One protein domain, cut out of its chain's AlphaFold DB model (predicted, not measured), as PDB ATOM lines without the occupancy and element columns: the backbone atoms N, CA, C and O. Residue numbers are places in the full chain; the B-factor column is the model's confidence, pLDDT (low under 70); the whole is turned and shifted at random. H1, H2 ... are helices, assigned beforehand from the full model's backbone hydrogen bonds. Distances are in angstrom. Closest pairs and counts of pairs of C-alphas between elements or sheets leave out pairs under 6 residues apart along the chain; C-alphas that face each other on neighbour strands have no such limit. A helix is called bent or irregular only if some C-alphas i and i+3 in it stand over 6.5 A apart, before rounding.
ATOM      1  N   GLN A 137     204.982 172.887 252.341       96.81
ATOM      2  CA  GLN A 137     204.757 174.058 251.491       96.81
ATOM      3  C   GLN A 137     205.148 173.769 250.037       96.81
ATOM      4  O   GLN A 137     204.446 174.165 249.111       96.81
ATOM      5  N   GLU A 138     206.241 173.043 249.844       96.94
ATOM      6  CA  GLU A 138     206.766 172.623 248.552       96.94
ATOM      7  C   GLU A 138     205.780 171.693 247.838       96.94
ATOM      8  O   GLU A 138     205.514 171.893 246.656       96.94
ATOM      9  N   GLU A 139     205.156 170.749 248.550       97.75
ATOM     10  CA  GLU A 139     204.091 169.902 247.992       97.75
ATOM     11  C   GLU A 139     202.891 170.738 247.510       97.75
ATOM     12  O   GLU A 139     202.361 170.493 246.426       97.75
ATOM     13  N   TRP A 140     202.475 171.774 248.256       98.12
ATOM     14  CA  TRP A 140     201.428 172.691 247.774       98.12
ATOM     15  C   TRP A 140     201.855 173.437 246.516       98.12
ATOM     16  O   TRP A 140     201.053 173.600 245.595       98.12
ATOM     17  N   ILE A 141     203.103 173.901 246.479       97.81
ATOM     18  CA  ILE A 141     203.614 174.667 245.350       97.81
ATOM     19  C   ILE A 141     203.693 173.788 244.096       97.81
ATOM     20  O   ILE A 141     203.231 174.218 243.032       97.81
ATOM     21  N   GLN A 142     204.187 172.553 244.235       97.94
ATOM     22  CA  GLN A 142     204.212 171.532 243.187       97.94
ATOM     23  C   GLN A 142     202.801 171.244 242.654       97.94
ATOM     24  O   GLN A 142     202.579 171.317 241.444       97.94
ATOM     25  N   ASP A 143     201.823 171.008 243.538       97.75
ATOM     26  CA  ASP A 143     200.417 170.818 243.153       97.75
ATOM     27  C   ASP A 143     199.868 172.030 242.376       97.75
ATOM     28  O   ASP A 143     199.045 171.891 241.467       97.75
ATOM     29  N   GLY A 144     200.297 173.240 242.747       96.38
ATOM     30  CA  GLY A 144     199.912 174.490 242.091       96.38
ATOM     31  C   GLY A 144     200.407 174.579 240.651       96.38
ATOM     32  O   GLY A 144     199.631 174.928 239.761       96.38
ATOM     33  N   PHE A 145     201.659 174.185 240.403       97.19
ATOM     34  CA  PHE A 145     202.194 174.060 239.045       97.19
ATOM     35  C   PHE A 145     201.474 172.971 238.250       97.19
ATOM     36  O   PHE A 145     201.085 173.192 237.101       97.19
ATOM     37  N   ALA A 146     201.207 171.817 238.865       96.81
ATOM     38  CA  ALA A 146     200.546 170.712 238.179       96.81
ATOM     39  C   ALA A 146     199.155 171.110 237.650       96.81
ATOM     40  O   ALA A 146     198.778 170.724 236.542       96.81
ATOM     41  N   LYS A 147     198.412 171.950 238.389       94.50
ATOM     42  CA  LYS A 147     197.109 172.496 237.960       94.50
ATOM     43  C   LYS A 147     197.184 173.392 236.723       94.50
ATOM     44  O   LYS A 147     196.172 173.554 236.046       94.50
ATOM     45  N   THR A 148     198.346 173.967 236.422       90.75
ATOM     46  CA  THR A 148     198.567 174.792 235.223       90.75
ATOM     47  C   THR A 148     199.246 174.012 234.096       90.75
ATOM     48  O   THR A 148     199.570 174.587 233.061       90.75
ATOM     49  N   GLY A 149     199.424 172.697 234.267       94.06
ATOM     50  CA  GLY A 149     200.062 171.819 233.286       94.06
ATOM     51  C   GLY A 149     201.589 171.781 233.374       94.06
ATOM     52  O   GLY A 149     202.212 171.114 232.552       94.06
ATOM     53  N   ILE A 150     202.193 172.446 234.362       95.31
ATOM     54  CA  ILE A 150     203.641 172.435 234.585       95.31
ATOM     55  C   ILE A 150     203.955 171.347 235.608       95.31
ATOM     56  O   ILE A 150     203.503 171.399 236.747       95.31
ATOM     57  N   GLN A 151     204.719 170.340 235.203       96.12
ATOM     58  CA  GLN A 151     205.181 169.292 236.108       96.12
ATOM     59  C   GLN A 151     206.577 169.659 236.601       96.12
ATOM     60  O   GLN A 151     207.458 169.903 235.781       96.12
ATOM     61  N   VAL A 152     206.758 169.705 237.919       96.56
ATOM     62  CA  VAL A 152     208.068 169.899 238.551       96.56
ATOM     63  C   VAL A 152     208.363 168.766 239.515       96.56
ATOM     64  O   VAL A 152     207.449 168.166 240.088       96.56
ATOM     65  N   SER A 153     209.643 168.493 239.717       96.94
ATOM     66  CA  SER A 153     210.121 167.463 240.628       96.94
ATOM     67  C   SER A 153     210.228 168.004 242.058       96.94
ATOM     68  O   SER A 153     210.461 169.194 242.274       96.94
ATOM     69  N   LEU A 154     210.060 167.121 243.047       93.69
ATOM     70  CA  LEU A 154     210.300 167.407 244.463       93.69
ATOM     71  C   LEU A 154     211.166 166.272 245.051       93.69
ATOM     72  O   LEU A 154     210.635 165.179 245.265       93.69
ATOM     73  N   PRO A 155     212.482 166.482 245.280       93.44
ATOM     74  CA  PRO A 155     213.234 167.731 245.083       93.44
ATOM     75  C   PRO A 155     213.385 168.139 243.599       93.44
ATOM     76  O   PRO A 155     213.222 167.282 242.724       93.44
ATOM     77  N   PRO A 156     213.684 169.423 243.308       94.25
ATOM     78  CA  PRO A 156     213.838 169.921 241.941       94.25
ATOM     79  C   PRO A 156     214.960 169.214 241.170       94.25
ATOM     80  O   PRO A 156     215.989 168.858 241.745       94.25
ATOM     81  N   THR A 157     214.789 169.055 239.858       95.25
ATOM     82  CA  THR A 157     215.796 168.481 238.946       95.25
ATOM     83  C   THR A 157     216.088 169.414 237.769       95.25
ATOM     84  O   THR A 157     215.311 170.321 237.481       95.25
ATOM     85  N   GLU A 158     217.186 169.185 237.038       94.81
ATOM     86  CA  GLU A 158     217.538 169.990 235.851       94.81
ATOM     87  C   GLU A 158     216.416 170.041 234.799       94.81
ATOM     88  O   GLU A 158     216.252 171.050 234.111       94.81
ATOM     89  N   ALA A 159     215.599 168.986 234.704       96.00
ATOM     90  CA  ALA A 159     214.468 168.924 233.780       96.00
ATOM     91  C   ALA A 159     213.383 169.976 234.081       96.00
ATOM     92  O   ALA A 159     212.633 170.355 233.181       96.00
ATOM     93  N   ASP A 160     213.320 170.477 235.318       96.75
ATOM     94  CA  ASP A 160     212.344 171.483 235.735       96.75
ATOM     95  C   ASP A 160     212.735 172.899 235.258       96.75
ATOM     96  O   ASP A 160     211.881 173.785 235.180       96.75
ATOM     97  N   VAL A 161     214.010 173.132 234.909       97.00
ATOM     98  CA  VAL A 161     214.558 174.479 234.660       97.00
ATOM     99  C   VAL A 161     213.891 175.173 233.475       97.00
ATOM    100  O   VAL A 161     213.432 176.308 233.601       97.00
ATOM    101  N   ILE A 162     213.821 174.503 232.322       96.75
ATOM    102  CA  ILE A 162     213.260 175.093 231.098       96.75
ATOM    103  C   ILE A 162     211.774 175.455 231.287       96.75
ATOM    104  O   ILE A 162     211.451 176.628 231.085       96.75
ATOM    105  N   PRO A 163     210.881 174.546 231.737       96.94
ATOM    106  CA  PRO A 163     209.476 174.886 231.979       96.94
ATOM    107  C   PRO A 163     209.278 176.066 232.943       96.94
ATOM    108  O   PRO A 163     208.395 176.902 232.738       96.94
ATOM    109  N   LEU A 164     210.110 176.170 233.985       97.19
ATOM    110  CA  LEU A 164     210.028 177.260 234.958       97.19
ATOM    111  C   LEU A 164     210.507 178.600 234.383       97.19
ATOM    112  O   LEU A 164     209.880 179.630 234.638       97.19
ATOM    113  N   LEU A 165     211.558 178.601 233.558       97.25
ATOM    114  CA  LEU A 165     211.984 179.795 232.819       97.25
ATOM    115  C   LEU A 165     210.928 180.232 231.793       97.25
ATOM    116  O   LEU A 165     210.660 181.427 231.665       97.25
ATOM    117  N   GLU A 166     210.280 179.292 231.101       96.00
ATOM    118  CA  GLU A 166     209.181 179.604 230.178       96.00
ATOM    119  C   GLU A 166     207.998 180.258 230.908       96.00
ATOM    120  O   GLU A 166     207.446 181.261 230.434       96.00
ATOM    121  N   LEU A 167     207.638 179.745 232.089       95.25
ATOM    122  CA  LEU A 167     206.605 180.336 232.939       95.25
ATOM    123  C   LEU A 167     206.976 181.762 233.378       95.25
ATOM    124  O   LEU A 167     206.154 182.674 233.257       95.25
ATOM    125  N   LEU A 168     208.210 181.980 233.842       94.69
ATOM    126  CA  LEU A 168     208.702 183.311 234.220       94.69
ATOM    127  C   LEU A 168     208.606 184.309 233.058       94.69
ATOM    128  O   LEU A 168     208.140 185.437 233.245       94.69
ATOM    129  N   GLY A 169     208.981 183.870 231.855       93.94
ATOM    130  CA  GLY A 169     208.993 184.685 230.641       93.94
ATOM    131  C   GLY A 169     207.637 184.888 229.969       93.94
ATOM    132  O   GLY A 169     207.553 185.632 228.995       93.94
ATOM    133  N   THR A 170     206.571 184.248 230.455       90.50
ATOM    134  CA  THR A 170     205.228 184.394 229.878       90.50
ATOM    135  C   THR A 170     204.722 185.820 230.076       90.50
ATOM    136  O   THR A 170     204.583 186.267 231.212       90.50
ATOM    137  N   GLU A 171     204.401 186.553 229.012       79.62
ATOM    138  CA  GLU A 171     203.773 187.869 229.157       79.62
ATOM    139  C   GLU A 171     202.378 187.723 229.775       79.62
ATOM    140  O   GLU A 171     201.517 186.997 229.278       79.62
ATOM    141  N   THR A 172     202.145 188.415 230.884       67.25
ATOM    142  CA  THR A 172     200.824 188.490 231.506       67.25
ATOM    143  C   THR A 172     200.211 189.823 231.121       67.25
ATOM    144  O   THR A 172     200.790 190.869 231.407       67.25
ATOM    145  N   GLY A 173     199.053 189.798 230.461       58.75
ATOM    146  CA  GLY A 173     198.255 191.008 230.271       58.75
ATOM    147  C   GLY A 173     197.856 191.616 231.621       58.75
ATOM    148  O   GLY A 173     197.830 190.924 232.637       58.75
ATOM    149  N   VAL A 174     197.511 192.904 231.628       54.31
ATOM    150  CA  VAL A 174     197.194 193.671 232.853       54.31
ATOM    151  C   VAL A 174     196.098 192.997 233.699       54.31
ATOM    152  O   VAL A 174     196.187 192.966 234.924       54.31
ATOM    153  N   ASP A 175     195.109 192.370 233.055       47.81
ATOM    154  CA  ASP A 175     194.011 191.672 233.740       47.81
ATOM    155  C   ASP A 175     194.386 190.260 234.241       47.81
ATOM    156  O   ASP A 175     193.710 189.713 235.114       47.81
ATOM    157  N   SER A 176     195.463 189.655 233.722       57.69
ATOM    158  CA  SER A 176     195.951 188.331 234.137       57.69
ATOM    159  C   SER A 176     197.169 188.385 235.063       57.69
ATOM    160  O   SER A 176     197.511 187.371 235.671       57.69
ATOM    161  N   GLU A 177     197.787 189.556 235.236       53.47
ATOM    162  CA  GLU A 177     199.011 189.756 236.019       53.47
ATOM    163  C   GLU A 177     198.876 189.254 237.466       53.47
ATOM    164  O   GLU A 177     199.735 188.517 237.955       53.47
ATOM    165  N   TYR A 178     197.748 189.526 238.131       55.84
ATOM    166  CA  TYR A 178     197.492 189.027 239.489       55.84
ATOM    167  C   TYR A 178     197.310 187.504 239.552       55.84
ATOM    168  O   TYR A 178     197.725 186.877 240.525       55.84
ATOM    169  N   SER A 179     196.726 186.903 238.513       61.84
ATOM    170  CA  SER A 179     196.427 185.467 238.456       61.84
ATOM    171  C   SER A 179     197.661 184.603 238.187       61.84
ATOM    172  O   SER A 179     197.606 183.399 238.410       61.84
ATOM    173  N   PHE A 180     198.766 185.197 237.729       79.56
ATOM    174  CA  PHE A 180     200.018 184.485 237.444       79.56
ATOM    175  C   PHE A 180     201.192 184.927 238.316       79.56
ATOM    176  O   PHE A 180     202.215 184.241 238.335       79.56
ATOM    177  N   ARG A 181     201.067 186.029 239.068       87.69
ATOM    178  CA  ARG A 181     202.149 186.530 239.926       87.69
ATOM    179  C   ARG A 181     202.662 185.469 240.902       87.69
ATOM    180  O   ARG A 181     203.873 185.316 241.021       87.69
ATOM    181  N   PHE A 182     201.772 184.717 241.552       92.06
ATOM    182  CA  PHE A 182     202.176 183.666 242.492       92.06
ATOM    183  C   PHE A 182     202.877 182.488 241.805       92.06
ATOM    184  O   PHE A 182     203.868 181.999 242.337       92.06
ATOM    185  N   LEU A 183     202.437 182.101 240.600       94.69
ATOM    186  CA  LEU A 183     203.087 181.055 239.802       94.69
ATOM    187  C   LEU A 183     204.508 181.460 239.433       94.69
ATOM    188  O   LEU A 183     205.448 180.707 239.666       94.69
ATOM    189  N   LYS A 184     204.678 182.672 238.900       94.62
ATOM    190  CA  LYS A 184     205.996 183.197 238.535       94.62
ATOM    191  C   LYS A 184     206.903 183.335 239.748       94.62
ATOM    192  O   LYS A 184     208.048 182.902 239.709       94.62
ATOM    193  N   TYR A 185     206.385 183.892 240.839       94.31
ATOM    194  CA  TYR A 185     207.173 184.066 242.049       94.31
ATOM    195  C   TYR A 185     207.639 182.727 242.629       94.31
ATOM    196  O   TYR A 185     208.817 182.569 242.943       94.31
ATOM    197  N   ASN A 186     206.754 181.731 242.704       97.00
ATOM    198  CA  ASN A 186     207.155 180.405 243.152       97.00
ATOM    199  C   ASN A 186     208.060 179.700 242.144       97.00
ATOM    200  O   ASN A 186     208.902 178.930 242.579       97.00
ATOM    201  N   ALA A 187     207.961 179.973 240.837       97.06
ATOM    202  CA  ALA A 187     208.893 179.416 239.851       97.06
ATOM    203  C   ALA A 187     210.307 179.958 240.062       97.06
ATOM    204  O   ALA A 187     211.277 179.205 240.055       97.06
ATOM    205  N   PHE A 188     210.408 181.258 240.344       96.19
ATOM    206  CA  PHE A 188     211.647 181.879 240.785       96.19
ATOM    207  C   PHE A 188     212.188 181.229 242.068       96.19
ATOM    208  O   PHE A 188     213.352 180.836 242.083       96.19
ATOM    209  N   ARG A 189     211.367 181.078 243.119       95.50
ATOM    210  CA  ARG A 189     211.794 180.433 244.378       95.50
ATOM    211  C   ARG A 189     212.247 178.996 244.150       95.50
ATOM    212  O   ARG A 189     213.278 178.607 244.678       95.50
ATOM    213  N   TRP A 190     211.523 178.242 243.324       96.50
ATOM    214  CA  TRP A 190     211.860 176.862 242.976       96.50
ATOM    215  C   TRP A 190     213.249 176.769 242.343       96.50
ATOM    216  O   TRP A 190     214.048 175.939 242.758       96.50
ATOM    217  N   LEU A 191     213.564 177.661 241.395       95.75
ATOM    218  CA  LEU A 191     214.886 177.738 240.765       95.75
ATOM    219  C   LEU A 191     215.970 178.189 241.757       95.75
ATOM    220  O   LEU A 191     216.989 177.515 241.892       95.75
ATOM    221  N   ARG A 192     215.736 179.295 242.477       94.62
ATOM    222  CA  ARG A 192     216.695 179.908 243.413       94.62
ATOM    223  C   ARG A 192     217.064 178.973 244.566       94.62
ATOM    224  O   ARG A 192     218.238 178.863 244.921       94.62
ATOM    225  N   ASP A 193     216.061 178.337 245.164       92.94
ATOM    226  CA  ASP A 193     216.205 177.576 246.410       92.94
ATOM    227  C   ASP A 193     216.565 176.113 246.158       92.94
ATOM    228  O   ASP A 193     216.926 175.405 247.095       92.94
ATOM    229  N   SER A 194     216.503 175.660 244.902       89.12
ATOM    230  CA  SER A 194     216.960 174.325 244.535       89.12
ATOM    231  C   SER A 194     218.446 174.117 244.845       89.12
ATOM    232  O   SER A 194     219.266 175.043 244.828       89.12
ATOM    233  N   GLU A 195     218.806 172.858 245.077       84.88
ATOM    234  CA  GLU A 195     220.199 172.408 245.191       84.88
ATOM    235  C   GLU A 195     220.893 172.289 243.824       84.88
ATOM    236  O   GLU A 195     222.031 171.841 243.742       84.88
ATOM    237  N   LEU A 196     220.222 172.697 242.740       84.44
ATOM    238  CA  LEU A 196     220.791 172.716 241.390       84.44
ATOM    239  C   LEU A 196     221.810 173.846 241.199       84.44
ATOM    240  O   LEU A 196     222.437 173.899 240.148       84.44
ATOM    241  N   ASP A 197     221.915 174.767 242.167       82.69
ATOM    242  CA  ASP A 197     222.723 175.989 242.087       82.69
ATOM    243  C   ASP A 197     222.560 176.693 240.732       82.69
ATOM    244  O   ASP A 197     223.518 177.033 240.044       82.69
ATOM    245  N   PHE A 198     221.293 176.878 240.335       91.94
ATOM    246  CA  PHE A 198     220.938 177.436 239.039       91.94
ATOM    247  C   PHE A 198     221.581 178.814 238.824       91.94
ATOM    248  O   PHE A 198     221.148 179.820 239.389       91.94
ATOM    249  N   GLU A 199     222.575 178.858 237.937       92.31
ATOM    250  CA  GLU A 199     223.250 180.082 237.522       92.31
ATOM    251  C   GLU A 199     222.858 180.472 236.087       92.31
ATOM    252  O   GLU A 199     223.219 179.786 235.124       92.31
ATOM    253  N   PRO A 200     222.164 181.614 235.887       92.31
ATOM    254  CA  PRO A 200     221.666 182.027 234.574       92.31
ATOM    255  C   PRO A 200     222.723 182.086 233.466       92.31
ATOM    256  O   PRO A 200     222.415 181.801 232.312       92.31
ATOM    257  N   LEU A 201     223.964 182.472 233.786       92.75
ATOM    258  CA  LEU A 201     225.032 182.549 232.782       92.75
ATOM    259  C   LEU A 201     225.513 181.160 232.364       92.75
ATOM    260  O   LEU A 201     225.696 180.919 231.173       92.75
ATOM    261  N   GLU A 202     225.675 180.247 233.321       93.62
ATOM    262  CA  GLU A 202     226.056 178.862 233.040       93.62
ATOM    263  C   GLU A 202     224.985 178.172 232.196       93.62
ATOM    264  O   GLU A 202     225.308 177.548 231.183       93.62
ATOM    265  N   PHE A 203     223.708 178.396 232.524       94.94
ATOM    266  CA  PHE A 203     222.589 177.918 231.720       94.94
ATOM    267  C   PHE A 203     222.661 178.418 230.270       94.94
ATOM    268  O   PHE A 203     222.533 177.615 229.347       94.94
ATOM    269  N   VAL A 204     222.910 179.716 230.044       95.00
ATOM    270  CA  VAL A 204     223.007 180.296 228.689       95.00
ATOM    271  C   VAL A 204     224.127 179.651 227.868       95.00
ATOM    272  O   VAL A 204     223.943 179.401 226.676       95.00
ATOM    273  N   PHE A 205     225.277 179.360 228.483       94.69
ATOM    274  CA  PHE A 205     226.383 178.700 227.789       94.69
ATOM    275  C   PHE A 205     226.100 177.219 227.511       94.69
ATOM    276  O   PHE A 205     226.368 176.752 226.402       94.69
ATOM    277  N   ALA A 206     225.537 176.496 228.482       93.81
ATOM    278  CA  ALA A 206     225.239 175.071 228.361       93.81
ATOM    279  C   ALA A 206     224.052 174.777 227.421       93.81
ATOM    280  O   ALA A 206     224.065 173.777 226.708       93.81
ATOM    281  N   HIS A 207     223.063 175.676 227.359       94.75
ATOM    282  CA  HIS A 207     221.799 175.498 226.636       94.75
ATOM    283  C   HIS A 207     221.566 176.607 225.600       94.75
ATOM    284  O   HIS A 207     220.471 177.154 225.486       94.75
ATOM    285  N   SER A 208     222.596 176.961 224.825       92.88
ATOM    286  CA  SER A 208     222.567 178.128 223.923       92.88
ATOM    287  C   SER A 208     221.395 178.145 222.928       92.88
ATOM    288  O   SER A 208     220.856 179.214 222.635       92.88
ATOM    289  N   ALA A 209     220.954 176.978 222.446       95.06
ATOM    290  CA  ALA A 209     219.792 176.861 221.565       95.06
ATOM    291  C   ALA A 209     218.473 177.219 222.275       95.06
ATOM    292  O   ALA A 209     217.649 177.940 221.710       95.06
ATOM    293  N   ASP A 210     218.281 176.766 223.516       94.94
ATOM    294  CA  ASP A 210     217.102 177.105 224.319       94.94
ATOM    295  C   ASP A 210     217.160 178.551 224.811       94.94
ATOM    296  O   ASP A 210     216.171 179.274 224.719       94.94
ATOM    297  N   ALA A 211     218.333 179.019 225.242       94.06
ATOM    298  CA  ALA A 211     218.564 180.395 225.677       94.06
ATOM    299  C   ALA A 211     218.352 181.438 224.563       94.06
ATOM    300  O   ALA A 211     218.149 182.620 224.844       94.06
ATOM    301  N   ALA A 212     218.375 181.027 223.292       93.94
ATOM    302  CA  ALA A 212     218.029 181.888 222.165       93.94
ATOM    303  C   ALA A 212     216.509 182.088 221.994       93.94
ATOM    304  O   ALA A 212     216.095 182.999 221.276       93.94
ATOM    305  N   LYS A 213     215.662 181.268 222.638       96.81
ATOM    306  CA  LYS A 213     214.200 181.410 222.572       96.81
ATOM    307  C   LYS A 213     213.772 182.689 223.314       96.81
ATOM    308  O   LYS A 213     214.117 182.836 224.488       96.81
ATOM    309  N   PRO A 214     212.967 183.583 222.704       95.62
ATOM    310  CA  PRO A 214     212.566 184.849 223.333       95.62
ATOM    311  C   PRO A 214     211.917 184.688 224.713       95.62
ATOM    312  O   PRO A 214     212.188 185.466 225.624       95.62
ATOM    313  N   GLN A 215     211.107 183.642 224.890       94.94
ATOM    314  CA  GLN A 215     210.440 183.362 226.161       94.94
ATOM    315  C   GLN A 215     211.432 182.973 227.267       94.94
ATOM    316  O   GLN A 215     211.299 183.435 228.395       94.94
ATOM    317  N   ILE A 216     212.472 182.200 226.944       96.88
ATOM    318  CA  ILE A 216     213.535 181.861 227.898       96.88
ATOM    319  C   ILE A 216     214.354 183.103 228.251       96.88
ATOM    320  O   ILE A 216     214.666 183.315 229.418       96.88
ATOM    321  N   GLN A 217     214.650 183.972 227.280       96.56
ATOM    322  CA  GLN A 217     215.341 185.242 227.544       96.56
ATOM    323  C   GLN A 217     214.544 186.136 228.495       96.56
ATOM    324  O   GLN A 217     215.105 186.663 229.456       96.56
ATOM    325  N   ALA A 218     213.235 186.269 228.266       95.38
ATOM    326  CA  ALA A 218     212.341 186.981 229.174       95.38
ATOM    327  C   ALA A 218     212.324 186.333 230.570       95.38
ATOM    328  O   ALA A 218     212.403 187.042 231.572       95.38
ATOM    329  N   GLY A 219     212.306 184.999 230.641       96.06
ATOM    330  CA  GLY A 219     212.378 184.247 231.894       96.06
ATOM    331  C   GLY A 219     213.667 184.484 232.676       96.06
ATOM    332  O   GLY A 219     213.618 184.745 233.874       96.06
ATOM    333  N   LEU A 220     214.819 184.475 232.001       96.69
ATOM    334  CA  LEU A 220     216.125 184.764 232.602       96.69
ATOM    335  C   LEU A 220     216.213 186.211 233.114       96.69
ATOM    336  O   LEU A 220     216.776 186.460 234.183       96.69
ATOM    337  N   LEU A 221     215.642 187.170 232.377       95.12
ATOM    338  CA  LEU A 221     215.560 188.567 232.809       95.12
ATOM    339  C   LEU A 221     214.669 188.726 234.048       95.12
ATOM    340  O   LEU A 221     215.061 189.408 234.997       95.12
ATOM    341  N   GLU A 222     213.500 188.079 234.065       94.31
ATOM    342  CA  GLU A 222     212.590 188.127 235.212       94.31
ATOM    343  C   GLU A 222     213.186 187.401 236.430       94.31
ATOM    344  O   GLU A 222     213.101 187.919 237.545       94.31
ATOM    345  N   TYR A 223     213.891 186.280 236.226       95.44
ATOM    346  CA  TYR A 223     214.665 185.608 237.274       95.44
ATOM    347  C   TYR A 223     215.684 186.563 237.904       95.44
ATOM    348  O   TYR A 223     215.654 186.774 239.114       95.44
ATOM    349  N   ARG A 224     216.539 187.216 237.099       94.06
ATOM    350  CA  ARG A 224     217.545 188.168 237.611       94.06
ATOM    351  C   ARG A 224     216.913 189.353 238.344       94.06
ATOM    352  O   ARG A 224     217.470 189.847 239.325       94.06
ATOM    353  N   LYS A 225     215.749 189.824 237.893       90.69
ATOM    354  CA  LYS A 225     214.994 190.886 238.572       90.69
ATOM    355  C   LYS A 225     214.497 190.432 239.948       90.69
ATOM    356  O   LYS A 225     214.644 191.198 240.900       90.69
ATOM    357  N   HIS A 226     213.938 189.227 240.058       90.62
ATOM    358  CA  HIS A 226     213.510 188.666 241.340       90.62
ATOM    359  C   HIS A 226     214.690 188.369 242.264       90.62
ATOM    360  O   HIS A 226     214.651 188.757 243.427       90.62
ATOM    361  N   GLU A 227     215.760 187.770 241.751       91.19
ATOM    362  CA  GLU A 227     216.969 187.449 242.512       91.19
ATOM    363  C   GLU A 227     217.606 188.698 243.127       91.19
ATOM    364  O   GLU A 227     218.011 188.680 244.283       91.19
ATOM    365  N   ARG A 228     217.629 189.822 242.401       88.19
ATOM    366  CA  ARG A 228     218.104 191.099 242.953       88.19
ATOM    367  C   ARG A 228     217.277 191.568 244.154       88.19
ATOM    368  O   ARG A 228     217.825 192.219 245.039       88.19
ATOM    369  N   ASN A 229     215.977 191.280 244.161       82.81
ATOM    370  CA  ASN A 229     215.055 191.701 245.216       82.81
ATOM    371  C   ASN A 229     214.949 190.680 246.360       82.81
ATOM    372  O   ASN A 229     214.586 191.069 247.465       82.81
ATOM    373  N   HIS A 230     215.240 189.403 246.097       86.12
ATOM    374  CA  HIS A 230     215.140 188.300 247.057       86.12
ATOM    375  C   HIS A 230     216.291 187.295 246.859       86.12
ATOM    376  O   HIS A 230     216.059 186.150 246.454       86.12
ATOM    377  N   PRO A 231     217.550 187.689 247.070       85.12
ATOM    378  CA  PRO A 231     218.676 186.815 246.761       85.12
ATOM    379  C   PRO A 231     218.748 185.635 247.730       85.12
ATOM    380  O   PRO A 231     218.351 185.761 248.881       85.12
ATOM    381  N   LYS A 232     219.326 184.507 247.290       83.88
ATOM    382  CA  LYS A 232     219.433 183.252 248.074       83.88
ATOM    383  C   LYS A 232     220.113 183.435 249.440       83.88
ATOM    384  O   LYS A 232     219.833 182.699 250.375       83.88
ATOM    385  N   ARG A 233     221.000 184.433 249.569       80.94
ATOM    386  CA  ARG A 233     221.651 184.789 250.845       80.94
ATOM    387  C   ARG A 233     220.694 185.382 251.882       80.94
ATOM    388  O   ARG A 233     221.052 185.459 253.051       80.94
ATOM    389  N   GLU A 234     219.525 185.858 251.460       78.44
ATOM    390  CA  GLU A 234     218.455 186.217 252.380       78.44
ATOM    391  C   GLU A 234     217.616 184.984 252.686       78.44
ATOM    392  O   GLU A 234     217.083 184.317 251.809       78.44
ATOM    393  N   THR A 235     217.497 184.720 253.975       80.25
ATOM    394  CA  THR A 235     216.882 183.530 254.571       80.25
ATOM    395  C   THR A 235     215.354 183.530 254.457       80.25
ATOM    396  O   THR A 235     214.679 182.507 254.580       80.25
ATOM    397  N   ALA A 236     214.789 184.722 254.253       82.06
ATOM    398  CA  ALA A 236     213.363 184.964 254.292       82.06
ATOM    399  C   ALA A 236     212.663 184.342 253.081       82.06
ATOM    400  O   ALA A 236     213.025 184.604 251.933       82.06
ATOM    401  N   GLY A 237     211.605 183.574 253.340       83.56
ATOM    402  CA  GLY A 237     210.809 182.960 252.281       83.56
ATOM    403  C   GLY A 237     211.558 181.894 251.482       83.56
ATOM    404  O   GLY A 237     211.186 181.630 250.338       83.56
ATOM    405  N   LEU A 238     212.609 181.287 252.030       89.38
ATOM    406  CA  LEU A 238     213.246 180.140 251.387       89.38
ATOM    407  C   LEU A 238     212.340 178.910 251.426       89.38
ATOM    408  O   LEU A 238     211.613 178.690 252.395       89.38
ATOM    409  N   LEU A 239     212.373 178.136 250.346       89.44
ATOM    410  CA  LEU A 239     211.799 176.797 250.297       89.44
ATOM    411  C   LEU A 239     212.776 175.785 250.886       89.44
ATOM    412  O   LEU A 239     213.978 175.835 250.629       89.44
ATOM    413  N   TYR A 240     212.243 174.848 251.659       84.25
ATOM    414  CA  TYR A 240     213.022 173.814 252.317       84.25
ATOM    415  C   TYR A 240     212.873 172.518 251.529       84.25
ATOM    416  O   TYR A 240     212.082 171.641 251.867       84.25
ATOM    417  N   PHE A 241     213.705 172.353 250.501       80.31
ATOM    418  CA  PHE A 241     213.824 171.088 249.765       80.31
ATOM    419  C   PHE A 241     214.595 170.000 250.545       80.31
ATOM    420  O   PHE A 241     215.062 169.032 249.952       80.31
ATOM    421  N   GLY A 242     214.709 170.136 251.875       53.34
ATOM    422  CA  GLY A 242     215.344 169.157 252.766       53.34
ATOM    423  C   GLY A 242     216.595 169.629 253.519       53.34
ATOM    424  O   GLY A 242     217.133 168.849 254.303       53.34
ATOM    425  N   THR A 243     217.050 170.877 253.353       48.62
ATOM    426  CA  THR A 243     218.274 171.405 253.992       48.62
ATOM    427  C   THR A 243     217.986 172.430 255.097       48.62
ATOM    428  O   THR A 243     217.260 173.399 254.907       48.62
ATOM    429  N   VAL A 244     218.569 172.216 256.285       40.28
ATOM    430  CA  VAL A 244     218.536 173.157 257.421       40.28
ATOM    431  C   VAL A 244     219.808 174.005 257.358       40.28
ATOM    432  O   VAL A 244     220.892 173.494 257.630       40.28
ATOM    433  N   GLY A 245     219.698 175.269 256.953       37.09
ATOM    434  CA  GLY A 245     220.830 176.201 256.891       37.09
ATOM    435  C   GLY A 245     220.778 177.236 258.011       37.09
ATOM    436  O   GLY A 245     219.754 177.888 258.184       37.09
TER     437      GLY A 245
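Overview. This is residues 137 to 245 of the 295 residues of an uncharacterized protein of Planctomycetaceae bacterium (UniProt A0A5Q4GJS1). The longest helix, H3, pairs with H2 in a helical hairpin, and H6 crosses both about perpendicular; H1 is on the other side of H3 from H6, and short H4 and H5 make a far corner. Residues 173 to 179 stick out. The printed part has 109 residues, with six named helices, H1 to H6 in order, and no named strand: all helix, compact, radius of gyration of the C-alphas 13.3 A, spans 36 by 35 by 26 A.

Arrangement. H3, residues 177 to 193, is the hub. H2, residues 158 to 169, touches it at Leu 168 and Lys 184, closest C-alphas 5.1 A, opposite ways at a shallow tilt of 32 degrees, only just short of steep. H6, residues 214 to 229, touches H2 about perpendicular, 89 degrees, with C-alphas of Gly 169 and Gly 219 closest, 3.6 A. Residues 223 to 227 of H6 touch residues 185 to 192 of H3, closest C-alphas Phe 188 and Tyr 223, 5.9 A, at 75 degrees. H1, residues 137 to 146, only just touches H3, with 3 pairs of C-alphas within 8 A, Ile 141 and Asn 186 closest at 7.1 A. H4, residues 200 to 206, is close but not clearly touching H6, closest C-alphas Pro 200 and Leu 220, 6.5 A. H5, residues 208 to 211, is close but not clearly touching H4, closest C-alphas Val 204 and Ala 211, 5.4 A. Every O i to N i+4 pair is within hydrogen-bond range in H1 and H4, against 6 of 8 in H2, 11 of 13 in H3 and 11 of 12 in H6; H5 is too short for one.

Along the chain. H1 begins at C-alpha 137 (204.757, 174.058, 251.491). H3 is 23.5 A long and irregular, C-alphas 179 and 182 being 7.3 A apart; H2, 17.8 A, is only just irregular, with 6.8 A between C-alphas 159 and 162. H6, 23.1 A, ends at C-alpha 229 (215.055, 191.701, 245.216).

Size, cuts and confidence. The C-alphas farthest apart, Asp 175 and Val 244, are 38.8 A apart. The printed part has no cut; H1 to H2 is a long link. Residues 230 to 245 hold no named element. Residues 172 to 179 and 242 to 245 have pLDDT under 70.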